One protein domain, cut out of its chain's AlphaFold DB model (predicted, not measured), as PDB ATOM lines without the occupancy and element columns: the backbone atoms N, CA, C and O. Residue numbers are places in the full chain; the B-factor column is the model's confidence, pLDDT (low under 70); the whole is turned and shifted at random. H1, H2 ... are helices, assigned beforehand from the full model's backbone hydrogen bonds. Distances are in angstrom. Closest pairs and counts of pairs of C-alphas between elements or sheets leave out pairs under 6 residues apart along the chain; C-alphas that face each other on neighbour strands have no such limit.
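This is residues 284 to 347 of the 361 residues of an uncharacterized protein of bacterium (Candidatus Gribaldobacteria) CG_4_10_14_0_2_um_filter_36_18 (UniProt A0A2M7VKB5). Look for the last turns of H1 packing on the open end of a helical hairpin, H2 and H3, while short H4 packs about perpendicular on H3. The printed part has 64 residues with four named helices, H1 to H4 in order: all helix, compact, radius of gyration of the C-alphas 11.0 A, spans 28 by 26 by 24 A.

Start at H1, residues 284 to 297; its residues 293 to 297 alone touch residues 307 to 311 of H2, residues 307 to 320, with the C-alphas of Leu 293 and Lys 307 closest at 6.1 A. The hub is H3, residues 323 to 334; its closest C-alphas to H1 are Ser 333 and Ile 296, 5.8 A, and to H2 Leu 323 and Ala 317, 5.2 A. H4, residues 338 to 345, touches residues 327 to 331 of H3 alone, closest at C-alphas Ala 338 and Glu 331, 5.6 A, and is apart from H1 and H2. Every O i to N i+4 pair is within hydrogen-bond range in H1, H3 and H4, and 9 of 10 in H2.

Find C-alpha 284 at (60.793, 29.739, -40.063), where H1 begins its 19.9 A; H4 ends at C-alpha 345 (47.916, 25.405, -38.983).

The printed part has no cut or long link, and no printed residue is under 70 in pLDDT.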
ATOM      1  N   LEU A 284      61.600  30.933 -39.789       87.31
ATOM      2  CA  LEU A 284      60.793  29.739 -40.063       87.31
ATOM      3  C   LEU A 284      59.326  30.088 -40.342       87.31
ATOM      4  O   LEU A 284      58.714  29.515 -41.247       87.31
ATOM      5  N   GLU A 285      58.754  31.030 -39.594       92.19
ATOM      6  CA  GLU A 285      57.402  31.529 -39.825       92.19
ATOM      7  C   GLU A 285      57.299  32.283 -41.160       92.19
ATOM      8  O   GLU A 285      56.348  32.032 -41.903       92.19
ATOM      9  N   LYS A 286      58.294  33.116 -41.513       93.56
ATOM     10  CA  LYS A 286      58.407  33.778 -42.828       93.56
ATOM     11  C   LYS A 286      58.431  32.752 -43.956       93.56
ATOM     12  O   LYS A 286      57.573  32.809 -44.827       93.56
ATOM     13  N   GLN A 287      59.307  31.745 -43.896       91.44
ATOM     14  CA  GLN A 287      59.361  30.686 -44.912       91.44
ATOM     15  C   GLN A 287      58.037  29.930 -45.048       91.44
ATOM     16  O   GLN A 287      57.602  29.587 -46.151       91.44
ATOM     17  N   LYS A 288      57.397  29.618 -43.917       95.19
ATOM     18  CA  LYS A 288      56.102  28.939 -43.919       95.19
ATOM     19  C   LYS A 288      55.033  29.813 -44.579       95.19
ATOM     20  O   LYS A 288      54.208  29.301 -45.337       95.19
ATOM     21  N   PHE A 289      55.053  31.114 -44.303       97.62
ATOM     22  CA  PHE A 289      54.150  32.070 -44.924       97.62
ATOM     23  C   PHE A 289      54.446  32.255 -46.418       97.62
ATOM     24  O   PHE A 289      53.514  32.220 -47.215       97.62
ATOM     25  N   ASP A 290      55.709  32.318 -46.830       96.38
ATOM     26  CA  ASP A 290      56.099  32.416 -48.239       96.38
ATOM     27  C   ASP A 290      55.591  31.227 -49.055       96.38
ATOM     28  O   ASP A 290      55.021  31.412 -50.131       96.38
ATOM     29  N   LYS A 291      55.692  30.007 -48.511       97.38
ATOM     30  CA  LYS A 291      55.107  28.802 -49.127       97.38
ATOM     31  C   LYS A 291      53.583  28.885 -49.230       97.38
ATOM     32  O   LYS A 291      52.997  28.391 -50.194       97.38
ATOM     33  N   LEU A 292      52.918  29.498 -48.247       98.38
ATOM     34  CA  LEU A 292      51.479  29.752 -48.318       98.38
ATOM     35  C   LEU A 292      51.152  30.758 -49.433       98.38
ATOM     36  O   LEU A 292      50.221  30.511 -50.202       98.38
ATOM     37  N   LEU A 293      51.918  31.847 -49.551       98.44
ATOM     38  CA  LEU A 293      51.752  32.843 -50.612       98.44
ATOM     39  C   LEU A 293      51.954  32.216 -51.997       98.44
ATOM     40  O   LEU A 293      51.112  32.404 -52.870       98.44
ATOM     41  N   GLU A 294      53.001  31.408 -52.182       98.00
ATOM     42  CA  GLU A 294      53.252  30.650 -53.419       98.00
ATOM     43  C   GLU A 294      52.091  29.724 -53.772       98.00
ATOM     44  O   GLU A 294      51.622  29.710 -54.908       98.00
ATOM     45  N   LYS A 295      51.588  28.975 -52.787       98.06
ATOM     46  CA  LYS A 295      50.477  28.040 -52.984       98.06
ATOM     47  C   LYS A 295      49.188  28.750 -53.397       98.06
ATOM     48  O   LYS A 295      48.435  28.203 -54.202       98.06
ATOM     49  N   ILE A 296      48.907  29.923 -52.828       98.12
ATOM     50  CA  ILE A 296      47.748  30.736 -53.214       98.12
ATOM     51  C   ILE A 296      47.968  31.315 -54.613       98.12
ATOM     52  O   ILE A 296      47.085  31.164 -55.450       98.12
ATOM     53  N   LEU A 297      49.139  31.903 -54.880       97.56
ATOM     54  CA  LEU A 297      49.481  32.522 -56.163       97.56
ATOM     55  C   LEU A 297      49.384  31.521 -57.325       97.56
ATOM     56  O   LEU A 297      48.742  31.796 -58.334       97.56
ATOM     57  N   ALA A 298      49.920  30.310 -57.148       97.38
ATOM     58  CA  ALA A 298      49.857  29.244 -58.151       97.38
ATOM     59  C   ALA A 298      48.423  28.783 -58.473       97.38
ATOM     60  O   ALA A 298      48.183  28.200 -59.527       97.38
ATOM     61  N   LYS A 299      47.465  29.020 -57.567       97.62
ATOM     62  CA  LYS A 299      46.055  28.639 -57.738       97.62
ATOM     63  C   LYS A 299      45.116  29.819 -57.970       97.62
ATOM     64  O   LYS A 299      43.921  29.609 -58.160       97.62
ATOM     65  N   SER A 300      45.622  31.050 -57.949       94.00
ATOM     66  CA  SER A 300      44.802  32.251 -58.119       94.00
ATOM     67  C   SER A 300      44.606  32.665 -59.580       94.00
ATOM     68  O   SER A 300      43.886  33.634 -59.826       94.00
ATOM     69  N   GLY A 301      45.247  31.970 -60.531       91.25
ATOM     70  CA  GLY A 301      45.350  32.425 -61.921       91.25
ATOM     71  C   GLY A 301      45.994  33.813 -61.987       91.25
ATOM     72  O   GLY A 301      46.830  34.144 -61.148       91.25
ATOM     73  N   ASP A 302      45.521  34.663 -62.897       93.81
ATOM     74  CA  ASP A 302      46.059  36.018 -63.116       93.81
ATOM     75  C   ASP A 302      45.544  37.078 -62.122       93.81
ATOM     76  O   ASP A 302      45.716  38.280 -62.329       93.81
ATOM     77  N   ARG A 303      44.882  36.669 -61.028       95.00
ATOM     78  CA  ARG A 303      44.319  37.614 -60.043       95.00
ATOM     79  C   ARG A 303      45.394  38.421 -59.306       95.00
ATOM     80  O   ARG A 303      45.106  39.534 -58.873       95.00
ATOM     81  N   PHE A 304      46.588  37.859 -59.136       96.94
ATOM     82  CA  PHE A 304      47.723  38.522 -58.497       96.94
ATOM     83  C   PHE A 304      48.948  38.388 -59.386       96.94
ATOM     84  O   PHE A 304      49.261  37.296 -59.856       96.94
ATOM     85  N   LYS A 305      49.671  39.490 -59.582       96.44
ATOM     86  CA  LYS A 305      50.864  39.513 -60.436       96.44
ATOM     87  C   LYS A 305      52.078  38.903 -59.750       96.44
ATOM     88  O   LYS A 305      52.979  38.396 -60.408       96.44
ATOM     89  N   ASN A 306      52.151  39.018 -58.426       97.44
ATOM     90  CA  ASN A 306      53.301  38.590 -57.640       97.44
ATOM     91  C   ASN A 306      52.924  38.366 -56.165       97.44
ATOM     92  O   ASN A 306      51.813  38.665 -55.723       97.44
ATOM     93  N   LYS A 307      53.883  37.850 -55.384       97.25
ATOM     94  CA  LYS A 307      53.709  37.597 -53.946       97.25
ATOM     95  C   LYS A 307      53.442  38.866 -53.134       97.25
ATOM     96  O   LYS A 307      52.720  38.781 -52.148       97.25
ATOM     97  N   GLN A 308      53.999  40.014 -53.532       97.75
ATOM     98  CA  GLN A 308      53.826  41.272 -52.803       97.75
ATOM     99  C   GLN A 308      52.366  41.734 -52.840       97.75
ATOM    100  O   GLN A 308      51.809  42.054 -51.798       97.75
ATOM    101  N   GLU A 309      51.705  41.679 -54.001       98.00
ATOM    102  CA  GLU A 309      50.279  42.033 -54.103       98.00
ATOM    103  C   GLU A 309      49.396  41.150 -53.211       98.00
ATOM    104  O   GLU A 309      48.412  41.623 -52.635       98.00
ATOM    105  N   LEU A 310      49.748  39.867 -53.082       98.06
ATOM    106  CA  LEU A 310      49.052  38.950 -52.189       98.06
ATOM    107  C   LEU A 310      49.369  39.249 -50.716       98.06
ATOM    108  O   LEU A 310      48.447  39.308 -49.904       98.06
ATOM    109  N   PHE A 311      50.639  39.482 -50.371       98.62
ATOM    110  CA  PHE A 311      51.064  39.913 -49.037       98.62
ATOM    111  C   PHE A 311      50.307  41.169 -48.585       98.62
ATOM    112  O   PHE A 311      49.811  41.216 -47.457       98.62
ATOM    113  N   ASP A 312      50.123  42.142 -49.479       98.56
ATOM    114  CA  ASP A 312      49.397  43.377 -49.186       98.56
ATOM    115  C   ASP A 312      47.954  43.102 -48.730       98.56
ATOM    116  O   ASP A 312      47.411  43.851 -47.919       98.56
ATOM    117  N   GLN A 313      47.321  42.015 -49.191       98.62
ATOM    118  CA  GLN A 313      45.989  41.611 -48.717       98.62
ATOM    119  C   GLN A 313      46.021  41.102 -47.272       98.62
ATOM    120  O   GLN A 313      45.106  41.392 -46.500       98.62
ATOM    121  N   PHE A 314      47.075  40.379 -46.884       98.69
ATOM    122  CA  PHE A 314      47.278  39.946 -45.500       98.69
ATOM    123  C   PHE A 314      47.570  41.136 -44.582       98.69
ATOM    124  O   PHE A 314      46.933  41.262 -43.535       98.69
ATOM    125  N   ALA A 315      48.456  42.047 -44.996       98.75
ATOM    126  CA  ALA A 315      48.757  43.266 -44.247       98.75
ATOM    127  C   ALA A 315      47.511  44.158 -44.088       98.75
ATOM    128  O   ALA A 315      47.197  44.594 -42.977       98.75
ATOM    129  N   LYS A 316      46.716  44.344 -45.154       98.69
ATOM    130  CA  LYS A 316      45.417  45.043 -45.079       98.69
ATOM    131  C   LYS A 316      44.469  44.382 -44.089       98.69
ATOM    132  O   LYS A 316      43.859  45.069 -43.272       98.69
ATOM    133  N   ALA A 317      44.331  43.060 -44.132       98.56
ATOM    134  CA  ALA A 317      43.454  42.329 -43.219       98.56
ATOM    135  C   ALA A 317      43.907  42.451 -41.749       98.56
ATOM    136  O   ALA A 317      43.063  42.579 -40.855       98.56
ATOM    137  N   HIS A 318      45.224  42.457 -41.517       98.56
ATOM    138  CA  HIS A 318      45.847  42.654 -40.210       98.56
ATOM    139  C   HIS A 318      45.551  44.055 -39.640       98.56
ATOM    140  O   HIS A 318      45.034  44.168 -38.529       98.56
ATOM    141  N   PHE A 319      45.783  45.128 -40.399       98.50
ATOM    142  CA  PHE A 319      45.605  46.494 -39.888       98.50
ATOM    143  C   PHE A 319      44.153  46.989 -39.888       98.50
ATOM    144  O   PHE A 319      43.721  47.650 -38.940       98.50
ATOM    145  N   SER A 320      43.372  46.667 -40.922       97.69
ATOM    146  CA  SER A 320      41.980  47.135 -41.029       97.69
ATOM    147  C   SER A 320      41.017  46.356 -40.134       97.69
ATOM    148  O   SER A 320      39.959  46.863 -39.760       97.69
ATOM    149  N   GLY A 321      41.351  45.105 -39.809       97.00
ATOM    150  CA  GLY A 321      40.426  44.183 -39.168       97.00
ATOM    151  C   GLY A 321      39.478  43.475 -40.142       97.00
ATOM    152  O   GLY A 321      38.726  42.592 -39.731       97.00
ATOM    153  N   ASN A 322      39.487  43.792 -41.437       97.44
ATOM    154  CA  ASN A 322      38.564  43.183 -42.390       97.44
ATOM    155  C   ASN A 322      39.118  41.863 -42.959       97.44
ATOM    156  O   ASN A 322      39.851  41.858 -43.944       97.44
ATOM    157  N   LEU A 323      38.755  40.730 -42.345       97.56
ATOM    158  CA  LEU A 323      39.209  39.401 -42.788       97.56
ATOM    159  C   LEU A 323      38.439  38.858 -43.993       97.56
ATOM    160  O   LEU A 323      38.926  37.948 -44.655       97.56
ATOM    161  N   LEU A 324      37.235  39.364 -44.273       98.06
ATOM    162  CA  LEU A 324      36.345  38.754 -45.261       98.06
ATOM    163  C   LEU A 324      36.935  38.749 -46.687       98.06
ATOM    164  O   LEU A 324      36.868  37.699 -47.330       98.06
ATOM    165  N   PRO A 325      37.546  39.841 -47.194       98.19
ATOM    166  CA  PRO A 325      38.226  39.818 -48.488       98.19
ATOM    167  C   PRO A 325      39.340  38.770 -48.547       98.19
ATOM    168  O   PRO A 325      39.391  37.983 -49.491       98.19
ATOM    169  N   LEU A 326      40.177  38.699 -47.507       98.38
ATOM    170  CA  LEU A 326      41.270  37.730 -47.425       98.38
ATOM    171  C   LEU A 326      40.752  36.286 -47.388       98.38
ATOM    172  O   LEU A 326      41.248  35.430 -48.121       98.38
ATOM    173  N   ALA A 327      39.717  36.019 -46.589       98.44
ATOM    174  CA  ALA A 327      39.079  34.712 -46.533       98.44
ATOM    175  C   ALA A 327      38.544  34.307 -47.912       98.44
ATOM    176  O   ALA A 327      38.830  33.210 -48.373       98.44
ATOM    177  N   ARG A 328      37.857  35.205 -48.633       98.38
ATOM    178  CA  ARG A 328      37.372  34.929 -49.997       98.38
ATOM    179  C   ARG A 328      38.506  34.614 -50.973       98.38
ATOM    180  O   ARG A 328      38.355  33.695 -51.775       98.38
ATOM    181  N   ILE A 329      39.629  35.335 -50.902       98.19
ATOM    182  CA  ILE A 329      40.819  35.061 -51.726       98.19
ATOM    183  C   ILE A 329      41.323  33.636 -51.476       98.19
ATOM    184  O   ILE A 329      41.515  32.869 -52.422       98.19
ATOM    185  N   ILE A 330      41.489  33.274 -50.205       98.38
ATOM    186  CA  ILE A 330      41.989  31.963 -49.789       98.38
ATOM    187  C   ILE A 330      41.020  30.849 -50.195       98.38
ATOM    188  O   ILE A 330      41.444  29.861 -50.785       98.38
ATOM    189  N   GLU A 331      39.729  31.010 -49.924       98.31
ATOM    190  CA  GLU A 331      38.692  30.014 -50.216       98.31
ATOM    191  C   GLU A 331      38.516  29.804 -51.727       98.31
ATOM    192  O   GLU A 331      38.381  28.669 -52.177       98.31
ATOM    193  N   THR A 332      38.592  30.878 -52.524       98.00
ATOM    194  CA  THR A 332      38.539  30.782 -53.995       98.00
ATOM    195  C   THR A 332      39.747  30.025 -54.548       98.00
ATOM    196  O   THR A 332      39.595  29.222 -55.461       98.00
ATOM    197  N   SER A 333      40.940  30.265 -53.999       97.94
ATOM    198  CA  SER A 333      42.188  29.702 -54.543       97.94
ATOM    199  C   SER A 333      42.460  28.281 -54.034       97.94
ATOM    200  O   SER A 333      42.993  27.437 -54.748       97.94
ATOM    201  N   LEU A 334      42.132  27.993 -52.772       97.88
ATOM    202  CA  LEU A 334      42.508  26.746 -52.097       97.88
ATOM    203  C   LEU A 334      41.321  25.819 -51.799       97.88
ATOM    204  O   LEU A 334      41.541  24.695 -51.342       97.88
ATOM    205  N   GLY A 335      40.093  26.260 -52.076       97.81
ATOM    206  CA  GLY A 335      38.860  25.512 -51.850       97.81
ATOM    207  C   GLY A 335      38.207  25.777 -50.490       97.81
ATOM    208  O   GLY A 335      38.788  26.389 -49.588       97.81
ATOM    209  N   LYS A 336      36.972  25.278 -50.345       98.00
ATOM    210  CA  LYS A 336      36.123  25.513 -49.171       98.00
ATOM    211  C   LYS A 336      36.776  25.025 -47.867       98.00
ATOM    212  O   LYS A 336      37.225  23.882 -47.770       98.00
ATOM    213  N   GLY A 337      36.776  25.869 -46.840       97.88
ATOM    214  CA  GLY A 337      37.336  25.619 -45.510       97.88
ATOM    215  C   GLY A 337      38.851  25.814 -45.405       97.88
ATOM    216  O   GLY A 337      39.418  25.553 -44.340       97.88
ATOM    217  N   ALA A 338      39.528  26.250 -46.471       98.31
ATOM    218  CA  ALA A 338      40.968  26.486 -46.450       98.31
ATOM    219  C   ALA A 338      41.376  27.590 -45.464       98.31
ATOM    220  O   ALA A 338      42.400  27.446 -44.796       98.31
ATOM    221  N   PHE A 339      40.569  28.644 -45.306       98.12
ATOM    222  CA  PHE A 339      40.861  29.736 -44.375       98.12
ATOM    223  C   PHE A 339      40.946  29.236 -42.931       98.12
ATOM    224  O   PHE A 339      41.900  29.537 -42.217       98.12
ATOM    225  N   ARG A 340      39.993  28.388 -42.529       96.88
ATOM    226  CA  ARG A 340      39.986  27.758 -41.203       96.88
ATOM    227  C   ARG A 340      41.167  26.807 -41.011       96.88
ATOM    228  O   ARG A 340      41.798  26.840 -39.960       96.88
ATOM    229  N   LYS A 341      41.495  25.996 -42.024       97.56
ATOM    230  CA  LYS A 341      42.660  25.096 -41.964       97.56
ATOM    231  C   LYS A 341      43.953  25.881 -41.741       97.56
ATOM    232  O   LYS A 341      44.744  25.493 -40.895       97.56
ATOM    233  N   ILE A 342      44.139  27.003 -42.441       97.62
ATOM    234  CA  ILE A 342      45.299  27.887 -42.240       97.62
ATOM    235  C   ILE A 342      45.282  28.486 -40.829       97.62
ATOM    236  O   ILE A 342      46.319  28.498 -40.171       97.62
ATOM    237  N   ALA A 343      44.119  28.922 -40.334       96.94
ATOM    238  CA  ALA A 343      43.969  29.436 -38.969       96.94
ATOM    239  C   ALA A 343      44.499  28.452 -37.917       96.94
ATOM    240  O   ALA A 343      45.249  28.838 -37.020       96.94
ATOM    241  N   GLU A 344      44.123  27.178 -38.057       95.75
ATOM    242  CA  GLU A 344      44.545  26.069 -37.197       95.75
ATOM    243  C   GLU A 344      46.038  25.744 -37.397       95.75
ATOM    244  O   GLU A 344      46.772  25.560 -36.427       95.75
ATOM    245  N   GLU A 345      46.526  25.737 -38.640       95.75
ATOM    246  CA  GLU A 345      47.916  25.405 -38.983       95.75
ATOM    247  C   GLU A 345      48.931  26.455 -38.493       95.75
ATOM    248  O   GLU A 345      50.092  26.136 -38.209       95.75
ATOM    249  N   PHE A 346      48.496  27.713 -38.404       96.19
ATOM    250  CA  PHE A 346      49.265  28.844 -37.879       96.19
ATOM    251  C   PHE A 346      48.876  29.215 -36.441       96.19
ATOM    252  O   PHE A 346      49.227  30.295 -35.967       96.19
ATOM    253  N   SER A 347      48.174  28.330 -35.731       94.75
ATOM    254  CA  SER A 347      47.815  28.559 -34.334       94.75
ATOM    255  C   SER A 347      48.968  28.292 -33.360       94.75
ATOM    256  O   SER A 347      49.950  27.600 -33.667       94.75
TER     257      SER A 347